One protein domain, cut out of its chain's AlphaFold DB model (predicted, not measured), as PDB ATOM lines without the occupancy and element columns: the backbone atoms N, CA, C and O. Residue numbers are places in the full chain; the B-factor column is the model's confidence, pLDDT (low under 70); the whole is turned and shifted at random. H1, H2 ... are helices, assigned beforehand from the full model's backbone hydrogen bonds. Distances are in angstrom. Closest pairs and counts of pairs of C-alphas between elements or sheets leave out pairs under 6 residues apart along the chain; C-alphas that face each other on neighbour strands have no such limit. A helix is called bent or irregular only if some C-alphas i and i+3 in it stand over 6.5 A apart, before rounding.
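Overview. This is residues 61 to 123 of the 173 residues of the protein "Camp-binding domain-like protein" of Rhizoclosmatium globosum (UniProt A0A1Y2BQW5). Picture one long helix, H1, with a short helix, H2, packed crosswise on its last part, residues 85 to 96; a long loop folds the backbone back from the end of H1 to the start of H2. The first part of H1 sticks out as an arm and makes most of the length. The printed part has 63 residues with two named helices, H1 then H2, and no named strand; its class is all helix. The whole is extended, with a radius of gyration of the C-alphas of 18.1 A, and spans 61 by 22 by 13 A.

Arrangement. Begin with H1, residues 63 to 98, and go on to H2, residues 111 to 121. The two touch, and H1 does so with residues 85 to 96 alone. Look at Lys 88 and Ala 119, whose C-alphas are the closest of the two helices, 4.8 A apart. The lines of H1 and H2 stand at 71 degrees, only just about perpendicular. In both helices every O i to N i+4 pair is within hydrogen-bond range.

Along the chain. Find C-alpha 63 at (171.560, 113.213, 138.107); from there H1 runs 52.6 A to C-alpha 98 at (123.914, 127.180, 155.601). H2 begins at Asp 111 and ends 15.4 A away at C-alpha 121, at (132.429, 121.667, 141.762). Neither helix is bent.

Size, cuts and confidence. Residues 61 to 84, of which 63 to 84 belong to H1, stand free, and so do residues 105 to 111. Without these stretches the body has 32 residues and spans 23 by 15 by 15 A. The C-alphas of Glu 61 and Thr 105 are the two farthest apart, at 61.0 A. The link from H1 to H2 is long, with 12 residues. The printed part has no cut, its mean pLDDT is 87.5, and no printed residue is under 70.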
ATOM      1  N   GLU A  61     175.471 117.092 135.403       96.75
ATOM      2  CA  GLU A  61     176.629 116.236 135.702       96.75
ATOM      3  C   GLU A  61     176.329 115.178 136.781       96.75
ATOM      4  O   GLU A  61     176.861 114.069 136.724       96.75
ATOM      5  N   PHE A  62     175.445 115.492 137.734       95.56
ATOM      6  CA  PHE A  62     175.086 114.648 138.880       95.56
ATOM      7  C   PHE A  62     173.556 114.425 138.948       95.56
ATOM      8  O   PHE A  62     172.850 115.147 139.665       95.56
ATOM      9  N   PRO A  63     173.007 113.442 138.202       92.00
ATOM     10  CA  PRO A  63     171.560 113.213 138.107       92.00
ATOM     11  C   PRO A  63     170.870 112.843 139.429       92.00
ATOM     12  O   PRO A  63     169.701 113.167 139.627       92.00
ATOM     13  N   ASP A  64     171.583 112.226 140.368       94.12
ATOM     14  CA  ASP A  64     171.087 111.905 141.711       94.12
ATOM     15  C   ASP A  64     170.704 113.170 142.504       94.12
ATOM     16  O   ASP A  64     169.733 113.188 143.268       94.12
ATOM     17  N   VAL A  65     171.405 114.285 142.269       90.00
ATOM     18  CA  VAL A  65     171.044 115.592 142.835       90.00
ATOM     19  C   VAL A  65     169.713 116.082 142.258       90.00
ATOM     20  O   VAL A  65     168.890 116.630 142.996       90.00
ATOM     21  N   MET A  66     169.461 115.855 140.964       87.12
ATOM     22  CA  MET A  66     168.184 116.189 140.326       87.12
ATOM     23  C   MET A  66     167.034 115.316 140.851       87.12
ATOM     24  O   MET A  66     165.932 115.823 141.060       87.12
ATOM     25  N   GLU A  67     167.266 114.035 141.140       88.75
ATOM     26  CA  GLU A  67     166.246 113.170 141.752       88.75
ATOM     27  C   GLU A  67     165.820 113.684 143.136       88.75
ATOM     28  O   GLU A  67     164.625 113.821 143.413       88.75
ATOM     29  N   ASN A  68     166.781 114.080 143.978       87.94
ATOM     30  CA  ASN A  68     166.498 114.697 145.280       87.94
ATOM     31  C   ASN A  68     165.659 115.976 145.138       87.94
ATOM     32  O   ASN A  68     164.710 116.216 145.888       87.94
ATOM     33  N   VAL A  69     165.982 116.791 144.137       86.38
ATOM     34  CA  VAL A  69     165.244 118.009 143.795       86.38
ATOM     35  C   VAL A  69     163.803 117.695 143.387       86.38
ATOM     36  O   VAL A  69     162.870 118.345 143.865       86.38
ATOM     37  N   GLN A  70     163.601 116.686 142.541       83.50
ATOM     38  CA  GLN A  70     162.274 116.249 142.110       83.50
ATOM     39  C   GLN A  70     161.434 115.703 143.273       83.50
ATOM     40  O   GLN A  70     160.232 115.978 143.340       83.50
ATOM     41  N   LEU A  71     162.046 114.984 144.219       84.44
ATOM     42  CA  LEU A  71     161.367 114.516 145.432       84.44
ATOM     43  C   LEU A  71     160.875 115.690 146.284       84.44
ATOM     44  O   LEU A  71     159.685 115.755 146.602       84.44
ATOM     45  N   ILE A  72     161.742 116.673 146.547       83.12
ATOM     46  CA  ILE A  72     161.376 117.898 147.277       83.12
ATOM     47  C   ILE A  72     160.234 118.638 146.559       83.12
ATOM     48  O   ILE A  72     159.323 119.166 147.206       83.12
ATOM     49  N   TYR A  73     160.240 118.668 145.221       80.56
ATOM     50  CA  TYR A  73     159.133 119.231 144.442       80.56
ATOM     51  C   TYR A  73     157.820 118.517 144.667       80.56
ATOM     52  O   TYR A  73     156.800 119.159 144.924       80.56
ATOM     53  N   LYS A  74     157.845 117.195 144.533       82.69
ATOM     54  CA  LYS A  74     156.663 116.354 144.641       82.69
ATOM     55  C   LYS A  74     156.036 116.480 146.025       82.69
ATOM     56  O   LYS A  74     154.826 116.664 146.121       82.69
ATOM     57  N   GLU A  75     156.846 116.472 147.080       83.62
ATOM     58  CA  GLU A  75     156.384 116.687 148.455       83.62
ATOM     59  C   GLU A  75     155.712 118.054 148.633       83.62
ATOM     60  O   GLU A  75     154.602 118.138 149.164       83.62
ATOM     61  N   ARG A  76     156.331 119.131 148.128       78.19
ATOM     62  CA  ARG A  76     155.750 120.483 148.192       78.19
ATOM     63  C   ARG A  76     154.440 120.586 147.413       78.19
ATOM     64  O   ARG A  76     153.481 121.164 147.915       78.19
ATOM     65  N   MET A  77     154.381 120.021 146.208       76.00
ATOM     66  CA  MET A  77     153.169 120.018 145.383       76.00
ATOM     67  C   MET A  77     152.040 119.219 146.033       76.00
ATOM     68  O   MET A  77     150.894 119.660 145.999       76.00
ATOM     69  N   ASN A  78     152.356 118.081 146.652       81.31
ATOM     70  CA  ASN A  78     151.377 117.287 147.388       81.31
ATOM     71  C   ASN A  78     150.804 118.068 148.571       81.31
ATOM     72  O   ASN A  78     149.593 118.055 148.759       81.31
ATOM     73  N   LYS A  79     151.646 118.806 149.306       79.38
ATOM     74  CA  LYS A  79     151.191 119.657 150.410       79.38
ATOM     75  C   LYS A  79     150.274 120.793 149.939       79.38
ATOM     76  O   LYS A  79     149.246 121.047 150.552       79.38
ATOM     77  N   ILE A  80     150.612 121.447 148.825       77.44
ATOM     78  CA  ILE A  80     149.758 122.492 148.236       77.44
ATOM     79  C   ILE A  80     148.407 121.907 147.798       77.44
ATOM     80  O   ILE A  80     147.366 122.496 148.082       77.44
ATOM     81  N   LYS A  81     148.414 120.740 147.139       80.19
ATOM     82  CA  LYS A  81     147.184 120.055 146.718       80.19
ATOM     83  C   LYS A  81     146.311 119.668 147.909       80.19
ATOM     84  O   LYS A  81     145.121 119.957 147.878       80.19
ATOM     85  N   SER A  82     146.894 119.084 148.959       84.00
ATOM     86  CA  SER A  82     146.134 118.701 150.153       84.00
ATOM     87  C   SER A  82     145.528 119.918 150.853       84.00
ATOM     88  O   SER A  82     144.362 119.886 151.228       84.00
ATOM     89  N   GLU A  83     146.271 121.025 150.968       85.88
ATOM     90  CA  GLU A  83     145.757 122.274 151.551       85.88
ATOM     91  C   GLU A  83     144.611 122.883 150.717       85.88
ATOM     92  O   GLU A  83     143.664 123.451 151.270       85.88
ATOM     93  N   GLU A  84     144.666 122.783 149.384       85.31
ATOM     94  CA  GLU A  84     143.581 123.234 148.504       85.31
ATOM     95  C   GLU A  84     142.334 122.345 148.622       85.31
ATOM     96  O   GLU A  84     141.223 122.867 148.748       85.31
ATOM     97  N   GLU A  85     142.506 121.022 148.621       86.75
ATOM     98  CA  GLU A  85     141.420 120.051 148.804       86.75
ATOM     99  C   GLU A  85     140.732 120.235 150.161       86.75
ATOM    100  O   GLU A  85     139.505 120.335 150.221       86.75
ATOM    101  N   GLU A  86     141.505 120.387 151.238       88.19
ATOM    102  CA  GLU A  86     140.983 120.692 152.572       88.19
ATOM    103  C   GLU A  86     140.204 122.014 152.586       88.19
ATOM    104  O   GLU A  86     139.112 122.087 153.154       88.19
ATOM    105  N   ARG A  87     140.709 123.058 151.912       87.50
ATOM    106  CA  ARG A  87     140.014 124.351 151.796       87.50
ATOM    107  C   ARG A  87     138.697 124.253 151.035       87.50
ATOM    108  O   ARG A  87     137.738 124.921 151.434       87.50
ATOM    109  N   LYS A  88     138.648 123.483 149.944       89.06
ATOM    110  CA  LYS A  88     137.420 123.247 149.168       89.06
ATOM    111  C   LYS A  88     136.420 122.427 149.971       89.06
ATOM    112  O   LYS A  88     135.242 122.774 149.998       89.06
ATOM    113  N   LEU A  89     136.884 121.401 150.682       91.25
ATOM    114  CA  LEU A  89     136.035 120.567 151.529       91.25
ATOM    115  C   LEU A  89     135.456 121.353 152.711       91.25
ATOM    116  O   LEU A  89     134.274 121.218 153.017       91.25
ATOM    117  N   ALA A  90     136.256 122.215 153.344       89.56
ATOM    118  CA  ALA A  90     135.785 123.113 154.395       89.56
ATOM    119  C   ALA A  90     134.719 124.090 153.872       89.56
ATOM    120  O   ALA A  90     133.667 124.229 154.493       89.56
ATOM    121  N   ALA A  91     134.947 124.702 152.703       87.56
ATOM    122  CA  ALA A  91     133.967 125.585 152.071       87.56
ATOM    123  C   ALA A  91     132.670 124.841 151.705       87.56
ATOM    124  O   ALA A  91     131.584 125.357 151.938       87.56
ATOM    125  N   ALA A  92     132.772 123.614 151.187       90.75
ATOM    126  CA  ALA A  92     131.612 122.787 150.870       90.75
ATOM    127  C   ALA A  92     130.800 122.424 152.120       90.75
ATOM    128  O   ALA A  92     129.577 122.521 152.095       90.75
ATOM    129  N   ARG A  93     131.463 122.054 153.224       90.81
ATOM    130  CA  ARG A  93     130.799 121.788 154.510       90.81
ATOM    131  C   ARG A  93     130.052 123.013 155.023       90.81
ATOM    132  O   ARG A  93     128.900 122.900 155.427       90.81
ATOM    133  N   GLU A  94     130.696 124.176 154.980       88.81
ATOM    134  CA  GLU A  94     130.069 125.425 155.400       88.81
ATOM    135  C   GLU A  94     128.854 125.762 154.528       88.81
ATOM    136  O   GLU A  94     127.779 126.043 155.061       88.81
ATOM    137  N   LEU A  95     128.997 125.652 153.205       87.62
ATOM    138  CA  LEU A  95     127.921 125.888 152.248       87.62
ATOM    139  C   LEU A  95     126.723 124.970 152.517       87.62
ATOM    140  O   LEU A  95     125.610 125.456 152.688       87.62
ATOM    141  N   VAL A  96     126.957 123.659 152.614       89.62
ATOM    142  CA  VAL A  96     125.909 122.664 152.898       89.62
ATOM    143  C   VAL A  96     125.221 122.945 154.232       89.62
ATOM    144  O   VAL A  96     124.013 122.782 154.335       89.62
ATOM    145  N   SER A  97     125.953 123.408 155.249       88.00
ATOM    146  CA  SER A  97     125.354 123.717 156.551       88.00
ATOM    147  C   SER A  97     124.398 124.917 156.514       88.00
ATOM    148  O   SER A  97     123.408 124.923 157.243       88.00
ATOM    149  N   LYS A  98     124.665 125.913 155.659       83.75
ATOM    150  CA  LYS A  98     123.914 127.180 155.601       83.75
ATOM    151  C   LYS A  98     122.837 127.208 154.519       83.75
ATOM    152  O   LYS A  98     121.863 127.941 154.663       83.75
ATOM    153  N   VAL A  99     123.005 126.438 153.448       84.19
ATOM    154  CA  VAL A  99     122.091 126.415 152.302       84.19
ATOM    155  C   VAL A  99     121.136 125.236 152.446       84.19
ATOM    156  O   VAL A  99     121.502 124.092 152.189       84.19
ATOM    157  N   THR A 100     119.900 125.522 152.852       83.75
ATOM    158  CA  THR A 100     118.886 124.518 153.220       83.75
ATOM    159  C   THR A 100     118.620 123.487 152.124       83.75
ATOM    160  O   THR A 100     118.552 122.302 152.418       83.75
ATOM    161  N   PHE A 101     118.548 123.885 150.850       85.38
ATOM    162  CA  PHE A 101     118.314 122.942 149.746       85.38
ATOM    163  C   PHE A 101     119.526 122.058 149.402       85.38
ATOM    164  O   PHE A 101     119.383 121.089 148.658       85.38
ATOM    165  N   LEU A 102     120.721 122.385 149.910       87.75
ATOM    166  CA  LEU A 102     121.912 121.532 149.819       87.75
ATOM    167  C   LEU A 102     122.076 120.641 151.054       87.75
ATOM    168  O   LEU A 102     122.936 119.757 151.042       87.75
ATOM    169  N   GLN A 103     121.281 120.854 152.107       86.81
ATOM    170  CA  GLN A 103     121.294 119.988 153.276       86.81
ATOM    171  C   GLN A 103     120.766 118.615 152.886       86.81
ATOM    172  O   GLN A 103     119.681 118.464 152.327       86.81
ATOM    173  N   ARG A 104     121.561 117.603 153.206       87.69
ATOM    174  CA  ARG A 104     121.206 116.213 152.984       87.69
ATOM    175  C   ARG A 104     120.714 115.603 154.287       87.69
ATOM    176  O   ARG A 104     121.363 115.763 155.318       87.69
ATOM    177  N   THR A 105     119.581 114.912 154.237       85.88
ATOM    178  CA  THR A 105     118.965 114.281 155.416       85.88
ATOM    179  C   THR A 105     119.168 112.768 155.456       85.88
ATOM    180  O   THR A 105     118.986 112.154 156.505       85.88
ATOM    181  N   GLU A 106     119.541 112.138 154.338       87.00
ATOM    182  CA  GLU A 106     119.802 110.700 154.287       87.00
ATOM    183  C   GLU A 106     121.192 110.348 154.832       87.00
ATOM    184  O   GLU A 106     122.192 110.467 154.129       87.00
ATOM    185  N   CYS A 107     121.250 109.798 156.044       82.06
ATOM    186  CA  CYS A 107     122.482 109.279 156.650       82.06
ATOM    187  C   CYS A 107     122.854 107.878 156.117       82.06
ATOM    188  O   CYS A 107     123.006 106.924 156.879       82.06
ATOM    189  N   ASP A 108     122.974 107.721 154.799       92.38
ATOM    190  CA  ASP A 108     123.246 106.435 154.130       92.38
ATOM    191  C   ASP A 108     124.743 106.162 153.873       92.38
ATOM    192  O   ASP A 108     125.105 105.343 153.026       92.38
ATOM    193  N   GLY A 109     125.625 106.884 154.570       88.75
ATOM    194  CA  GLY A 109     127.079 106.759 154.445       88.75
ATOM    195  C   GLY A 109     127.679 107.424 153.200       88.75
ATOM    196  O   GLY A 109     128.870 107.263 152.941       88.75
ATOM    197  N   ARG A 110     126.893 108.173 152.411       91.62
ATOM    198  CA  ARG A 110     127.384 108.892 151.216       91.62
ATOM    199  C   ARG A 110     127.669 110.377 151.441       91.62
ATOM    200  O   ARG A 110     128.020 111.061 150.479       91.62
ATOM    201  N   ASP A 111     127.574 110.868 152.672       89.38
ATOM    202  CA  ASP A 111     127.716 112.297 152.980       89.38
ATOM    203  C   ASP A 111     129.106 112.836 152.629       89.38
ATOM    204  O   ASP A 111     129.217 113.881 151.990       89.38
ATOM    205  N   ASP A 112     130.168 112.075 152.905       90.31
ATOM    206  CA  ASP A 112     131.527 112.457 152.504       90.31
ATOM    207  C   ASP A 112     131.677 112.531 150.979       90.31
ATOM    208  O   ASP A 112     132.296 113.452 150.447       90.31
ATOM    209  N   LYS A 113     131.061 111.595 150.246       91.94
ATOM    210  CA  LYS A 113     131.072 111.594 148.775       91.94
ATOM    211  C   LYS A 113     130.282 112.776 148.210       91.94
ATOM    212  O   LYS A 113     130.676 113.334 147.185       91.94
ATOM    213  N   PHE A 114     129.179 113.148 148.855       93.06
ATOM    214  CA  PHE A 114     128.377 114.317 148.508       93.06
ATOM    215  C   PHE A 114     129.161 115.615 148.741       93.06
ATOM    216  O   PHE A 114     129.305 116.414 147.815       93.06
ATOM    217  N   LEU A 115     129.769 115.772 149.921       92.38
ATOM    218  CA  LEU A 115     130.620 116.916 150.256       92.38
ATOM    219  C   LEU A 115     131.810 117.041 149.307       92.38
ATOM    220  O   LEU A 115     132.082 118.131 148.811       92.38
ATOM    221  N   LEU A 116     132.484 115.931 148.998       91.38
ATOM    222  CA  LEU A 116     133.598 115.918 148.056       91.38
ATOM    223  C   LEU A 116     133.148 116.304 146.640       91.38
ATOM    224  O   LEU A 116     133.884 116.972 145.915       91.38
ATOM    225  N   ARG A 117     131.933 115.914 146.230       93.50
ATOM    226  CA  ARG A 117     131.375 116.318 144.935       93.50
ATOM    227  C   ARG A 117     131.115 117.820 144.890       93.50
ATOM    228  O   ARG A 117     131.508 118.439 143.911       93.50
ATOM    229  N   ILE A 118     130.516 118.393 145.935       92.44
ATOM    230  CA  ILE A 118     130.310 119.846 146.030       92.44
ATOM    231  C   ILE A 118     131.659 120.562 146.030       92.44
ATOM    232  O   ILE A 118     131.873 121.438 145.202       92.44
ATOM    233  N   ALA A 119     132.592 120.141 146.888       92.00
ATOM    234  CA  ALA A 119     133.929 120.718 147.000       92.00
ATOM    235  C   ALA A 119     134.655 120.786 145.650       92.00
ATOM    236  O   ALA A 119     135.233 121.818 145.316       92.00
ATOM    237  N   ASN A 120     134.582 119.718 144.853       91.38
ATOM    238  CA  ASN A 120     135.208 119.658 143.531       91.38
ATOM    239  C   ASN A 120     134.474 120.464 142.449       91.38
ATOM    240  O   ASN A 120     135.083 120.779 141.429       91.38
ATOM    241  N   SER A 121     133.202 120.800 142.658       91.31
ATOM    242  CA  SER A 121     132.429 121.667 141.762       91.31
ATOM    243  C   SER A 121     132.572 123.157 142.095       91.31
ATOM    244  O   SER A 121     132.177 123.994 141.288       91.31
ATOM    245  N   LEU A 122     133.119 123.511 143.266       89.12
ATOM    246  CA  LEU A 122     133.315 124.906 143.659       89.12
ATOM    247  C   LEU A 122     134.453 125.554 142.863       89.12
ATOM    248  O   LEU A 122     135.602 125.107 142.901       89.12
ATOM    249  N   VAL A 123     134.134 126.673 142.214       89.56
ATOM    250  CA  VAL A 123     135.099 127.537 141.530       89.56
ATOM    251  C   VAL A 123     135.309 128.794 142.369       89.56
ATOM    252  O   VAL A 123     134.357 129.483 142.726       89.56
TER     253      VAL A 123